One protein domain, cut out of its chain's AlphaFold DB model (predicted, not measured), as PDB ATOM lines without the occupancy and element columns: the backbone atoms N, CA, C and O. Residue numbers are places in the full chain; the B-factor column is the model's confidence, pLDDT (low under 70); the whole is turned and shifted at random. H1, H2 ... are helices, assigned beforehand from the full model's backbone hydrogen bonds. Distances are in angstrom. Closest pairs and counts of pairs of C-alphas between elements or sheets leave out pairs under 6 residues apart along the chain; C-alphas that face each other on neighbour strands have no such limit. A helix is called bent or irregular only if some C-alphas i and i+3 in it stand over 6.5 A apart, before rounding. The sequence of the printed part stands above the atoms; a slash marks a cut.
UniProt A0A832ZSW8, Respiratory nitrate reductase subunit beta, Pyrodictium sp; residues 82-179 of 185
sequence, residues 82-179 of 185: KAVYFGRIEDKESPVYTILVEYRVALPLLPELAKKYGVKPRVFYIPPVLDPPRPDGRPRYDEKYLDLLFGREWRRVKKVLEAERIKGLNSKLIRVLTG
ATOM      1  N   LYS A  82      24.326  29.311 -28.774       86.69
ATOM      2  CA  LYS A  82      25.111  28.373 -29.594       86.69
ATOM      3  C   LYS A  82      26.487  28.909 -29.997       86.69
ATOM      4  O   LYS A  82      27.003  28.634 -31.071       86.69
ATOM      5  N   ALA A  83      27.094  29.672 -29.096       91.69
ATOM      6  CA  ALA A  83      28.389  30.308 -29.303       91.69
ATOM      7  C   ALA A  83      29.580  29.379 -28.999       91.69
ATOM      8  O   ALA A  83      30.732  29.783 -29.146       91.69
ATOM      9  N   VAL A  84      29.318  28.156 -28.529       94.31
ATOM     10  CA  VAL A  84      30.345  27.206 -28.097       94.31
ATOM     11  C   VAL A  84      30.365  26.022 -29.055       94.31
ATOM     12  O   VAL A  84      29.349  25.365 -29.263       94.31
ATOM     13  N   TYR A  85      31.544  25.737 -29.603       93.94
ATOM     14  CA  TYR A  85      31.789  24.624 -30.514       93.94
ATOM     15  C   TYR A  85      32.683  23.595 -29.826       93.94
ATOM     16  O   TYR A  85      33.620  23.954 -29.109       93.94
ATOM     17  N   PHE A  86      32.406  22.315 -30.053       94.56
ATOM     18  CA  PHE A  86      33.185  21.209 -29.508       94.56
ATOM     19  C   PHE A  86      33.338  20.119 -30.558       94.56
ATOM     20  O   PHE A  86      32.391  19.820 -31.280       94.56
ATOM     21  N   GLY A  87      34.536  19.550 -30.648       93.12
ATOM     22  CA  GLY A  87      34.856  18.544 -31.647       93.12
ATOM     23  C   GLY A  87      36.353  18.288 -31.752       93.12
ATOM     24  O   GLY A  87      37.178  18.979 -31.145       93.12
ATOM     25  N   ARG A  88      36.685  17.269 -32.540       91.88
ATOM     26  CA  ARG A  88      38.054  16.879 -32.875       91.88
ATOM     27  C   ARG A  88      38.623  17.824 -33.928       91.88
ATOM     28  O   ARG A  88      37.963  18.124 -34.917       91.88
ATOM     29  N   ILE A  89      39.864  18.274 -33.740       91.94
ATOM     30  CA  ILE A  89      40.527  19.163 -34.710       91.94
ATOM     31  C   ILE A  89      40.858  18.436 -36.020       91.94
ATOM     32  O   ILE A  89      41.127  19.080 -37.023       91.94
ATOM     33  N   GLU A  90      40.850  17.105 -36.020       92.12
ATOM     34  CA  GLU A  90      41.113  16.291 -37.206       92.12
ATOM     35  C   GLU A  90      39.883  16.147 -38.121       92.12
ATOM     36  O   GLU A  90      40.033  15.809 -39.296       92.12
ATOM     37  N   ASP A  91      38.676  16.425 -37.613       92.88
ATOM     38  CA  ASP A  91      37.435  16.307 -38.379       92.88
ATOM     39  C   ASP A  91      37.236  17.519 -39.297       92.88
ATOM     40  O   ASP A  91      36.750  18.570 -38.870       92.88
ATOM     41  N   LYS A  92      37.584  17.350 -40.578       93.88
ATOM     42  CA  LYS A  92      37.512  18.385 -41.624       93.88
ATOM     43  C   LYS A  92      36.095  18.883 -41.925       93.88
ATOM     44  O   LYS A  92      35.951  19.950 -42.523       93.88
ATOM     45  N   GLU A  93      35.072  18.128 -41.536       90.81
ATOM     46  CA  GLU A  93      33.666  18.504 -41.713       90.81
ATOM     47  C   GLU A  93      33.126  19.289 -40.509       90.81
ATOM     48  O   GLU A  93      32.054  19.891 -40.591       90.81
ATOM     49  N   SER A  94      33.865  19.321 -39.395       91.94
ATOM     50  CA  SER A  94      33.404  19.952 -38.163       91.94
ATOM     51  C   SER A  94      33.454  21.489 -38.214       91.94
ATOM     52  O   SER A  94      34.393  22.081 -38.766       91.94
ATOM     53  N   PRO A  95      32.524  22.172 -37.516       93.69
ATOM     54  CA  PRO A  95      32.624  23.606 -37.249       93.69
ATOM     55  C   PRO A  95      33.969  24.020 -36.644       93.69
ATOM     56  O   PRO A  95      34.515  25.064 -37.004       93.69
ATOM     57  N   VAL A  96      34.526  23.186 -35.753       94.88
ATOM     58  CA  VAL A  96      35.815  23.425 -35.087       94.88
ATOM     59  C   VAL A  96      36.948  23.505 -36.107       94.88
ATOM     60  O   VAL A  96      37.745  24.441 -36.048       94.88
ATOM     61  N   TYR A  97      37.009  22.583 -37.070       95.94
ATOM     62  CA  TYR A  97      38.016  22.625 -38.129       95.94
ATOM     63  C   TYR A  97      37.882  23.882 -38.986       95.94
ATOM     64  O   TYR A  97      38.879  24.566 -39.234       95.94
ATOM     65  N   THR A  98      36.656  24.243 -39.378       96.25
ATOM     66  CA  THR A  98      36.424  25.451 -40.178       96.25
ATOM     67  C   THR A  98      36.909  26.713 -39.459       96.25
ATOM     68  O   THR A  98      37.661  27.497 -40.041       96.25
ATOM     69  N   ILE A  99      36.556  26.913 -38.186       96.50
ATOM     70  CA  ILE A  99      36.930  28.144 -37.463       96.50
ATOM     71  C   ILE A  99      38.403  28.173 -37.031       96.50
ATOM     72  O   ILE A  99      39.000  29.250 -36.983       96.50
ATOM     73  N   LEU A 100      39.005  27.021 -36.716       96.88
ATOM     74  CA  LEU A 100      40.345  26.953 -36.125       96.88
ATOM     75  C   LEU A 100      41.450  26.674 -37.150       96.88
ATOM     76  O   LEU A 100      42.525  27.262 -37.055       96.88
ATOM     77  N   VAL A 101      41.202  25.795 -38.123       97.50
ATOM     78  CA  VAL A 101      42.224  25.304 -39.065       97.50
ATOM     79  C   VAL A 101      42.099  25.979 -40.426       97.50
ATOM     80  O   VAL A 101      43.088  26.508 -40.935       97.50
ATOM     81  N   GLU A 102      40.893  25.975 -40.994       97.75
ATOM     82  CA  GLU A 102      40.619  26.465 -42.350       97.75
ATOM     83  C   GLU A 102      40.668  27.995 -42.411       97.75
ATOM     84  O   GLU A 102      41.523  28.563 -43.087       97.75
ATOM     85  N   TYR A 103      39.813  28.678 -41.644       98.25
ATOM     86  CA  TYR A 103      39.749  30.145 -41.625       98.25
ATOM     87  C   TYR A 103      40.662  30.780 -40.570       98.25
ATOM     88  O   TYR A 103      40.981  31.971 -40.652       98.25
ATOM     89  N   ARG A 104      41.098  29.996 -39.574       98.06
ATOM     90  CA  ARG A 104      41.978  30.441 -38.478       98.06
ATOM     91  C   ARG A 104      41.454  31.702 -37.782       98.06
ATOM     92  O   ARG A 104      42.211  32.644 -37.555       98.06
ATOM     93  N   VAL A 105      40.159  31.761 -37.493       98.19
ATOM     94  CA  VAL A 105      39.512  32.901 -36.816       98.19
ATOM     95  C   VAL A 105      39.359  32.699 -35.309       98.19
ATOM     96  O   VAL A 105      39.085  33.653 -34.590       98.19
ATOM     97  N   ALA A 106      39.573  31.480 -34.811       98.12
ATOM     98  CA  ALA A 106      39.609  31.190 -33.383       98.12
ATOM     99  C   ALA A 106      41.054  31.246 -32.851       98.12
ATOM    100  O   ALA A 106      41.938  30.548 -33.349       98.12
ATOM    101  N   LEU A 107      41.295  32.072 -31.832       98.19
ATOM    102  CA  LEU A 107      42.612  32.334 -31.244       98.19
ATOM    103  C   LEU A 107      42.705  31.798 -29.807       98.19
ATOM    104  O   LEU A 107      41.694  31.754 -29.099       98.19
ATOM    105  N   PRO A 108      43.896  31.380 -29.342       97.25
ATOM    106  CA  PRO A 108      44.088  31.022 -27.943       97.25
ATOM    107  C   PRO A 108      43.971  32.264 -27.049       97.25
ATOM    108  O   PRO A 108      44.370  33.362 -27.429       97.25
ATOM    109  N   LEU A 109      43.459  32.069 -25.834       96.94
ATOM    110  CA  LEU A 109      43.354  33.122 -24.827       96.94
ATOM    111  C   LEU A 109      44.691  33.346 -24.108       96.94
ATOM    112  O   LEU A 109      45.331  32.385 -23.665       96.94
ATOM    113  N   LEU A 110      45.051  34.618 -23.925       97.69
ATOM    114  CA  LEU A 110      46.261  35.093 -23.250       97.69
ATOM    115  C   LEU A 110      47.522  34.407 -23.814       97.69
ATOM    116  O   LEU A 110      48.195  33.660 -23.096       97.69
ATOM    117  N   PRO A 111      47.854  34.611 -25.103       97.38
ATOM    118  CA  PRO A 111      48.936  33.882 -25.768       97.38
ATOM    119  C   PRO A 111      50.312  34.120 -25.133       97.38
ATOM    120  O   PRO A 111      51.096  33.180 -25.025       97.38
ATOM    121  N   GLU A 112      50.594  35.328 -24.636       97.31
ATOM    122  CA  GLU A 112      51.859  35.615 -23.942       97.31
ATOM    123  C   GLU A 112      51.964  34.874 -22.603       97.31
ATOM    124  O   GLU A 112      53.026  34.355 -22.256       97.31
ATOM    125  N   LEU A 113      50.848  34.731 -21.877       97.25
ATOM    126  CA  LEU A 113      50.789  33.903 -20.673       97.25
ATOM    127  C   LEU A 113      51.003  32.426 -21.026       97.25
ATOM    128  O   LEU A 113      51.781  31.736 -20.367       97.25
ATOM    129  N   ALA A 114      50.351  31.953 -22.092       97.44
ATOM    130  CA  ALA A 114      50.513  30.591 -22.582       97.44
ATOM    131  C   ALA A 114      51.985  30.292 -22.909       97.44
ATOM    132  O   ALA A 114      52.538  29.293 -22.445       97.44
ATOM    133  N   LYS A 115      52.636  31.211 -23.632       97.38
ATOM    134  CA  LYS A 115      54.053  31.151 -24.001       97.38
ATOM    135  C   LYS A 115      54.965  31.163 -22.775       97.38
ATOM    136  O   LYS A 115      55.814  30.282 -22.667       97.38
ATOM    137  N   LYS A 116      54.760  32.094 -21.836       97.62
ATOM    138  CA  LYS A 116      55.558  32.223 -20.602       97.62
ATOM    139  C   LYS A 116      55.605  30.923 -19.797       97.62
ATOM    140  O   LYS A 116      56.665  30.540 -19.322       97.62
ATOM    141  N   TYR A 117      54.468  30.244 -19.660       97.31
ATOM    142  CA  TYR A 117      54.364  28.992 -18.899       97.31
ATOM    143  C   TYR A 117      54.503  27.735 -19.775       97.31
ATOM    144  O   TYR A 117      54.315  26.615 -19.298       97.31
ATOM    145  N   GLY A 118      54.794  27.901 -21.070       97.50
ATOM    146  CA  GLY A 118      54.925  26.814 -22.037       97.50
ATOM    147  C   GLY A 118      53.654  25.979 -22.230       97.50
ATOM    148  O   GLY A 118      53.732  24.869 -22.758       97.50
ATOM    149  N   VAL A 119      52.486  26.459 -21.803       97.94
ATOM    150  CA  VAL A 119      51.221  25.732 -21.943       97.94
ATOM    151  C   VAL A 119      50.628  25.949 -23.334       97.94
ATOM    152  O   VAL A 119      50.791  26.994 -23.953       97.94
ATOM    153  N   LYS A 120      49.910  24.946 -23.834       97.44
ATOM    154  CA  LYS A 120      49.269  24.978 -25.158       97.44
ATOM    155  C   LYS A 120      47.765  24.742 -25.001       97.44
ATOM    156  O   LYS A 120      47.363  23.580 -24.946       97.44
ATOM    157  N   PRO A 121      46.937  25.782 -24.795       97.38
ATOM    158  CA  PRO A 121      45.507  25.609 -24.545       97.38
ATOM    159  C   PRO A 121      44.783  24.998 -25.753       97.38
ATOM    160  O   PRO A 121      45.173  25.207 -26.897       97.38
ATOM    161  N   ARG A 122      43.708  24.250 -25.479       97.00
ATOM    162  CA  ARG A 122      42.803  23.662 -26.489       97.00
ATOM    163  C   ARG A 122      41.381  24.226 -26.421       97.00
ATOM    164  O   ARG A 122      40.431  23.585 -26.843       97.00
ATOM    165  N   VAL A 123      41.252  25.422 -25.857       97.44
ATOM    166  CA  VAL A 123      40.040  26.243 -25.920       97.44
ATOM    167  C   VAL A 123      40.438  27.530 -26.623       97.44
ATOM    168  O   VAL A 123      41.452  28.137 -26.271       97.44
ATOM    169  N   PHE A 124      39.656  27.901 -27.628       98.25
ATOM    170  CA  PHE A 124      39.925  29.019 -28.519       98.25
ATOM    171  C   PHE A 124      38.700  29.922 -28.572       98.25
ATOM    172  O   PHE A 124      37.583  29.485 -28.297       98.25
ATOM    173  N   TYR A 125      38.921  31.176 -28.932       98.00
ATOM    174  CA  TYR A 125      37.905  32.215 -28.929       98.00
ATOM    175  C   TYR A 125      37.954  32.959 -30.251       98.00
ATOM    176  O   TYR A 125      39.030  33.307 -30.731       98.00
ATOM    177  N   ILE A 126      36.786  33.223 -30.821       97.19
ATOM    178  CA  ILE A 126      36.661  34.180 -31.914       97.19
ATOM    179  C   ILE A 126      36.538  35.561 -31.258       97.19
ATOM    180  O   ILE A 126      35.594  35.764 -30.490       97.19
ATOM    181  N   PRO A 127      37.485  36.488 -31.483       94.94
ATOM    182  CA  PRO A 127      37.436  37.813 -30.881       94.94
ATOM    183  C   PRO A 127      36.145  38.560 -31.257       94.94
ATOM    184  O   PRO A 127      35.702  38.464 -32.407       94.94
ATOM    185  N   PRO A 128      35.555  39.344 -30.337       90.12
ATOM    186  CA  PRO A 128      34.381  40.157 -30.630       90.12
ATOM    187  C   PRO A 128      34.844  41.374 -31.428       90.12
ATOM    188  O   PRO A 128      35.189  42.391 -30.859       90.12
ATOM    189  N   VAL A 129      34.995  41.246 -32.745       82.88
ATOM    190  CA  VAL A 129      35.571  42.309 -33.602       82.88
ATOM    191  C   VAL A 129      34.556  42.927 -34.553       82.88
ATOM    192  O   VAL A 129      34.875  43.876 -35.264       82.88
ATOM    193  N   LEU A 130      33.334  42.398 -34.538       83.06
ATOM    194  CA  LEU A 130      32.219  42.788 -35.393       83.06
ATOM    195  C   LEU A 130      31.106  43.526 -34.632       83.06
ATOM    196  O   LEU A 130      30.032  43.743 -35.206       83.06
ATOM    197  N   ASP A 131      31.329  43.877 -33.363       77.94
ATOM    198  CA  ASP A 131      30.290  44.508 -32.561       77.94
ATOM    199  C   ASP A 131      30.092  45.971 -32.973       77.94
ATOM    200  O   ASP A 131      31.068  46.700 -33.186       77.94
ATOM    201  N   PRO A 132      28.831  46.438 -33.049       82.12
ATOM    202  CA  PRO A 132      28.554  47.837 -33.322       82.12
ATOM    203  C   PRO A 132      29.106  48.709 -32.187       82.12
ATOM    204  O   PRO A 132      29.144  48.249 -31.037       82.12
ATOM    205  N   PRO A 133      29.480  49.970 -32.464       84.19
ATOM    206  CA  PRO A 133      29.874  50.897 -31.415       84.19
ATOM    207  C   PRO A 133      28.767  51.038 -30.362       84.19
ATOM    208  O   PRO A 133      27.605  50.652 -30.549       84.19
ATOM    209  N   ARG A 134      29.151  51.558 -29.203       87.50
ATOM    210  CA  ARG A 134      28.209  51.945 -28.155       87.50
ATOM    211  C   ARG A 134      27.287  53.063 -28.678       87.50
ATOM    212  O   ARG A 134      27.659  53.752 -29.626       87.50
ATOM    213  N   PRO A 135      26.117  53.292 -28.050       92.75
ATOM    214  CA  PRO A 135      25.225  54.391 -28.439       92.75
ATOM    215  C   PRO A 135      25.892  55.775 -28.442       92.75
ATOM    216  O   PRO A 135      25.472  56.655 -29.177       92.75
ATOM    217  N   ASP A 136      26.954  55.954 -27.651       92.94
ATOM    218  CA  ASP A 136      27.766  57.176 -27.580       92.94
ATOM    219  C   ASP A 136      28.890  57.242 -28.638       92.94
ATOM    220  O   ASP A 136      29.783  58.082 -28.548       92.94
ATOM    221  N   GLY A 137      28.895  56.331 -29.614       88.50
ATOM    222  CA  GLY A 137      29.884  56.258 -30.689       88.50
ATOM    223  C   GLY A 137      31.231  55.647 -30.291       88.50
ATOM    224  O   GLY A 137      32.045  55.359 -31.168       88.50
ATOM    225  N   ARG A 138      31.487  55.390 -29.000       86.56
ATOM    226  CA  ARG A 138      32.755  54.786 -28.564       86.56
ATOM    227  C   ARG A 138      32.819  53.296 -28.927       86.56
ATOM    228  O   ARG A 138      31.789  52.612 -28.909       86.56
ATOM    229  N   PRO A 139      34.016  52.742 -29.196       84.62
ATOM    230  CA  PRO A 139      34.189  51.297 -29.325       84.62
ATOM    231  C   PRO A 139      33.696  50.555 -28.074       84.62
ATOM    232  O   PRO A 139      33.809  51.060 -26.953       84.62
ATOM    233  N   ARG A 140      33.163  49.336 -28.240       87.19
ATOM    234  CA  ARG A 140      32.776  48.495 -27.089       87.19
ATOM    235  C   ARG A 140      33.970  47.991 -26.289       87.19
ATOM    236  O   ARG A 140      33.829  47.733 -25.098       87.19
ATOM    237  N   TYR A 141      35.113  47.848 -26.941       85.75
ATOM    238  CA  TYR A 141      36.324  47.267 -26.382       85.75
ATOM    239  C   TYR A 141      37.531  48.121 -26.746       85.75
ATOM    240  O   TYR A 141      37.628  48.655 -27.851       85.75
ATOM    241  N   ASP A 142      38.453  48.219 -25.794       88.81
ATOM    242  CA  ASP A 142      39.774  48.802 -25.997       88.81
ATOM    243  C   ASP A 142      40.643  47.834 -26.819       88.81
ATOM    244  O   ASP A 142      40.746  46.646 -26.503       88.81
ATOM    245  N   GLU A 143      41.298  48.336 -27.867       91.38
ATOM    246  CA  GLU A 143      42.232  47.539 -28.665       91.38
ATOM    247  C   GLU A 143      43.389  46.986 -27.833       91.38
ATOM    248  O   GLU A 143      43.816  45.856 -28.067       91.38
ATOM    249  N   LYS A 144      43.870  47.736 -26.831       93.44
ATOM    250  CA  LYS A 144      44.932  47.254 -25.936       93.44
ATOM    251  C   LYS A 144      44.467  46.050 -25.123       93.44
ATOM    252  O   LYS A 144      45.254  45.149 -24.838       93.44
ATOM    253  N   TYR A 145      43.181  46.011 -24.782       93.69
ATOM    254  CA  TYR A 145      42.588  44.869 -24.102       93.69
ATOM    255  C   TYR A 145      42.507  43.648 -25.028       93.69
ATOM    256  O   TYR A 145      42.867  42.546 -24.620       93.69
ATOM    257  N   LEU A 146      42.132  43.831 -26.297       94.88
ATOM    258  CA  LEU A 146      42.179  42.743 -27.282       94.88
ATOM    259  C   LEU A 146      43.612  42.257 -27.550       94.88
ATOM    260  O   LEU A 146      43.825  41.052 -27.688       94.88
ATOM    261  N   ASP A 147      44.597  43.159 -27.561       96.06
ATOM    262  CA  ASP A 147      46.016  42.806 -27.678       96.06
ATOM    263  C   ASP A 147      46.491  41.953 -26.501       96.06
ATOM    264  O   ASP A 147      47.207  40.971 -26.705       96.06
ATOM    265  N   LEU A 148      46.047  42.262 -25.281       96.00
ATOM    266  CA  LEU A 148      46.312  41.427 -24.110       96.00
ATOM    267  C   LEU A 148      45.680  40.033 -24.255       96.00
ATOM    268  O   LEU A 148      46.336  39.021 -23.998       96.00
ATOM    269  N   LEU A 149      44.406  39.970 -24.653       96.75
ATOM    270  CA  LEU A 149      43.652  38.716 -24.697       96.75
ATOM    271  C   LEU A 149      44.081  37.787 -25.833       96.75
ATOM    272  O   LEU A 149      44.094  36.573 -25.638       96.75
ATOM    273  N   PHE A 150      44.413  38.328 -27.002       97.31
ATOM    274  CA  PHE A 150      44.579  37.545 -28.231       97.31
ATOM    275  C   PHE A 150      45.900  37.810 -28.962       97.31
ATOM    276  O   PHE A 150      46.158  37.200 -30.002       97.31
ATOM    277  N   GLY A 151      46.752  38.697 -28.438       96.50
ATOM    278  CA  GLY A 151      47.907  39.208 -29.174       96.50
ATOM    279  C   GLY A 151      47.473  40.022 -30.394       96.50
ATOM    280  O   GLY A 151      46.290  40.206 -30.656       96.50
ATOM    281  N   ARG A 152      48.418  40.477 -31.219       96.25
ATOM    282  CA  ARG A 152      48.079  41.303 -32.396       96.25
ATOM    283  C   ARG A 152      47.344  40.543 -33.514       96.25
ATOM    284  O   ARG A 152      46.820  41.177 -34.430       96.25
ATOM    285  N   GLU A 153      47.260  39.214 -33.420       96.38
ATOM    286  CA  GLU A 153      46.604  38.336 -34.399       96.38
ATOM    287  C   GLU A 153      45.101  38.606 -34.558       96.38
ATOM    288  O   GLU A 153      44.550  38.358 -35.635       96.38
ATOM    289  N   TRP A 154      44.422  39.172 -33.550       96.19
ATOM    290  CA  TRP A 154      42.992  39.496 -33.673       96.19
ATOM    291  C   TRP A 154      42.715  40.478 -34.821       96.19
ATOM    292  O   TRP A 154      41.648  40.415 -35.428       96.19
ATOM    293  N   ARG A 155      43.679  41.337 -35.190       95.50
ATOM    294  CA  ARG A 155      43.536  42.271 -36.320       95.50
ATOM    295  C   ARG A 155      43.451  41.545 -37.663       95.50
ATOM    296  O   ARG A 155      42.701  41.971 -38.538       95.50
ATOM    297  N   ARG A 156      44.179  40.433 -37.831       97.44
ATOM    298  CA  ARG A 156      44.044  39.561 -39.012       97.44
ATOM    299  C   ARG A 156      42.671  38.896 -39.016       97.44
ATOM    300  O   ARG A 156      42.002  38.894 -40.044       97.44
ATOM    301  N   VAL A 157      42.248  38.373 -37.865       97.81
ATOM    302  CA  VAL A 157      40.931  37.741 -37.706       97.81
ATOM    303  C   VAL A 157      39.799  38.712 -38.036       97.81
ATOM    304  O   VAL A 157      38.891  38.338 -38.772       97.81
ATOM    305  N   LYS A 158      39.885  39.969 -37.583       95.94
ATOM    306  CA  LYS A 158      38.925  41.029 -37.920       95.94
ATOM    307  C   LYS A 158      38.757  41.189 -39.429       95.94
ATOM    308  O   LYS A 158      37.635  41.080 -39.908       95.94
ATOM    309  N   LYS A 159      39.857  41.327 -40.175       96.81
ATOM    310  CA  LYS A 159      39.815  41.450 -41.643       96.81
ATOM    311  C   LYS A 159      39.138  40.250 -42.312       96.81
ATOM    312  O   LYS A 159      38.348  40.431 -43.232       96.81
ATOM    313  N   VAL A 160      39.429  39.029 -41.848       98.00
ATOM    314  CA  VAL A 160      38.793  37.806 -42.373       98.00
ATOM    315  C   VAL A 160      37.293  37.814 -42.089       98.00
ATOM    316  O   VAL A 160      36.498  37.584 -42.994       98.00
ATOM    317  N   LEU A 161      36.894  38.111 -40.852       97.12
ATOM    318  CA  LEU A 161      35.487  38.133 -40.457       97.12
ATOM    319  C   LEU A 161      34.692  39.219 -41.190       97.12
ATOM    320  O   LEU A 161      33.574  38.955 -41.617       97.12
ATOM    321  N   GLU A 162      35.263  40.409 -41.383       95.38
ATOM    322  CA  GLU A 162      34.647  41.489 -42.166       95.38
ATOM    323  C   GLU A 162      34.458  41.079 -43.632       95.38
ATOM    324  O   GLU A 162      33.358  41.212 -44.171       95.38
ATOM    325  N   ALA A 163      35.491  40.506 -44.259       97.12
ATOM    326  CA  ALA A 163      35.428  40.057 -45.649       97.12
ATOM    327  C   ALA A 163      34.414  38.918 -45.857       97.12
ATOM    328  O   ALA A 163      33.652  38.929 -46.823       97.12
ATOM    329  N   GLU A 164      34.376  37.938 -44.951       97.44
ATOM    330  CA  GLU A 164      33.421  36.830 -45.026       97.44
ATOM    331  C   GLU A 164      31.990  37.283 -44.730       97.44
ATOM    332  O   GLU A 164      31.056  36.798 -45.366       97.44
ATOM    333  N   ARG A 165      31.801  38.260 -43.832       94.88
ATOM    334  CA  ARG A 165      30.480  38.816 -43.512       94.88
ATOM    335  C   ARG A 165      29.815  39.468 -44.723       94.88
ATOM    336  O   ARG A 165      28.612  39.294 -44.894       94.88
ATOM    337  N   ILE A 166      30.575  40.158 -45.577       96.19
ATOM    338  CA  ILE A 166      30.058  40.772 -46.817       96.19
ATOM    339  C   ILE A 166      29.470  39.715 -47.761       96.19
ATOM    340  O   ILE A 166      28.472  39.964 -48.430       96.19
ATOM    341  N   LYS A 167      30.043  38.506 -47.779       97.50
ATOM    342  CA  LYS A 167      29.562  37.395 -48.614       97.50
ATOM    343  C   LYS A 167      28.245  36.792 -48.105       97.50
ATOM    344  O   LYS A 167      27.637  35.989 -48.813       97.50
ATOM    345  N   GLY A 168      27.808  37.131 -46.888       94.94
ATOM    346  CA  GLY A 168      26.609  36.566 -46.270       94.94
ATOM    347  C   GLY A 168      26.658  35.036 -46.205       94.94
ATOM    348  O   GLY A 168      27.710  34.443 -45.962       94.94
ATOM    349  N   LEU A 169      25.528  34.375 -46.466       95.75
ATOM    350  CA  LEU A 169      25.424  32.908 -46.423       95.75
ATOM    351  C   LEU A 169      26.176  32.182 -47.556       95.75
ATOM    352  O   LEU A 169      26.298  30.960 -47.505       95.75
ATOM    353  N   ASN A 170      26.746  32.898 -48.534       97.38
ATOM    354  CA  ASN A 170      27.661  32.288 -49.506       97.38
ATOM    355  C   ASN A 170      29.020  31.940 -48.870       97.38
ATOM    356  O   ASN A 170      29.738  31.072 -49.365       97.38
ATOM    357  N   SER A 171      29.375  32.569 -47.743       97.56
ATOM    358  CA  SER A 171      30.548  32.192 -46.959       97.56
ATOM    359  C   SER A 171      30.298  30.897 -46.182       97.56
ATOM    360  O   SER A 171      29.333  30.772 -45.422       97.56
ATOM    361  N   LYS A 172      31.208  29.922 -46.319       96.50
ATOM    362  CA  LYS A 172      31.227  28.735 -45.450       96.50
ATOM    363  C   LYS A 172      31.413  29.136 -43.984       96.50
ATOM    364  O   LYS A 172      30.700  28.613 -43.132       96.50
ATOM    365  N   LEU A 173      32.304  30.088 -43.698       96.44
ATOM    366  CA  LEU A 173      32.532  30.571 -42.338       96.44
ATOM    367  C   LEU A 173      31.263  31.170 -41.729       96.44
ATOM    368  O   LEU A 173      30.896  30.793 -40.622       96.44
ATOM    369  N   ILE A 174      30.566  32.059 -42.442       95.81
ATOM    370  CA  ILE A 174      29.343  32.676 -41.910       95.81
ATOM    371  C   ILE A 174      28.260  31.626 -41.671       95.81
ATOM    372  O   ILE A 174      27.663  31.643 -40.601       95.81
ATOM    373  N   ARG A 175      28.065  30.668 -42.589       95.06
ATOM    374  CA  ARG A 175      27.132  29.546 -42.370       95.06
ATOM    375  C   ARG A 175      27.462  28.742 -41.114       95.06
ATOM    376  O   ARG A 175      26.548  28.350 -40.400       95.06
ATOM    377  N   VAL A 176      28.744  28.510 -40.833       93.94
ATOM    378  CA  VAL A 176      29.174  27.832 -39.602       93.94
ATOM    379  C   VAL A 176      28.896  28.688 -38.365       93.94
ATOM    380  O   VAL A 176      28.380  28.165 -37.386       93.94
ATOM    381  N   LEU A 177      29.202  29.990 -38.408       93.19
ATOM    382  CA  LEU A 177      29.069  30.886 -37.254       93.19
ATOM    383  C   LEU A 177      27.623  31.253 -36.899       93.19
ATOM    384  O   LEU A 177      27.360  31.614 -35.754       93.19
ATOM    385  N   THR A 178      26.706  31.206 -37.866       91.50
ATOM    386  CA  THR A 178      25.279  31.518 -37.665       91.50
ATOM    387  C   THR A 178      24.381  30.284 -37.679       91.50
ATOM    388  O   THR A 178      23.206  30.373 -37.318       91.50
ATOM    389  N   GLY A 179      24.914  29.137 -38.101       86.44
ATOM    390  CA  GLY A 179      24.200  27.872 -38.153       86.44
ATOM    391  C   GLY A 179      23.960  27.259 -36.776       86.44
ATOM    392  O   GLY A 179      24.533  27.660 -35.763       86.44
TER     393      GLY A 179
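Overview. This is residues 82 to 179 of the 185 residues of the protein "Respiratory nitrate reductase subunit beta" of Pyrodictium sp (UniProt A0A832ZSW8). This is a flat assembly of five short helices and long loops: H4, the longest helix, lies nearest the middle, H5 stands crosswise beside its last turn, near residues 164 to 165, and packs on H1, and H2 and H3 lie farther out. H2 sits in a long loop whose two legs come together at residues 107 to 108 and 124 to 125; from there the chain passes the middle, swings far out to a turn near Asp 136 and folds back to H3. The printed part has 98 residues with five named helices, in the order H1 H2 H3 H4 H5, and no named strand. It is all helix by class, though helices hold 42 of the 98 printed residues, under half. The whole is compact, with a radius of gyration of the C-alphas of 14.3 A and spans of 42 by 40 by 22 A.

Along the chain. Residues 82 to 94 hold no named element. H1 is residues 95 to 102, beginning at C-alpha 95 at (32.624, 23.606, -37.249); it is neither bent nor irregular, but only just: C-alphas 99 and 102 are 6.3 A apart. H2 is residues 111 to 116. H3, residues 143 to 150, is 10.3 A from first to last C-alpha. H4, residues 154 to 166, is 18.5 A long and begins at C-alpha 154 at (42.992, 39.496, -33.673). H5, residues 172 to 178, is 10.2 A long and ends at C-alpha 178 at (25.279, 31.518, -37.665).

Arrangement. H1 touches H5, with the C-alphas of Pro 95 and Val 176 closest at 5.9 A; they run opposite ways at a steep tilt of 40 degrees. H1 is apart from H2, H3 and H4. Residues 107 to 108 pair antiparallel with residues 124 to 125. H2 and H3 are close but not clearly touching, the closest C-alphas being those of Pro 111 and Phe 150, 6.2 A apart. H3 and H4 are close but not clearly touching, with Leu 146 and Trp 154 closest at 7.2 A between C-alphas, and stand about perpendicular at 84 degrees. H4 touches H5 only at the corner, with residues 164 to 165 alone, and only just, with 3 pairs of C-alphas within 8 A; the closest are those of Arg 165 and Ile 174, 6.4 A apart, and the lines are about perpendicular at 87 degrees. In H2, H3, H4 and H5 every O i to N i+4 pair is within hydrogen-bond range; in H1, 3 of 4 are.

Size, cuts and confidence. The C-alphas of Glu 90 and Asp 136 are the two farthest apart, at 44.1 A, while those of Lys 82 and Gly 179, the first and last printed, are 8.6 A apart. The printed part has no cut. The link from H2 to H3, 26 residues, is long. The links from H3 to H4 and from H4 to H5 are tight. The mean pLDDT of the printed part is 94.3, and no printed residue is under 70.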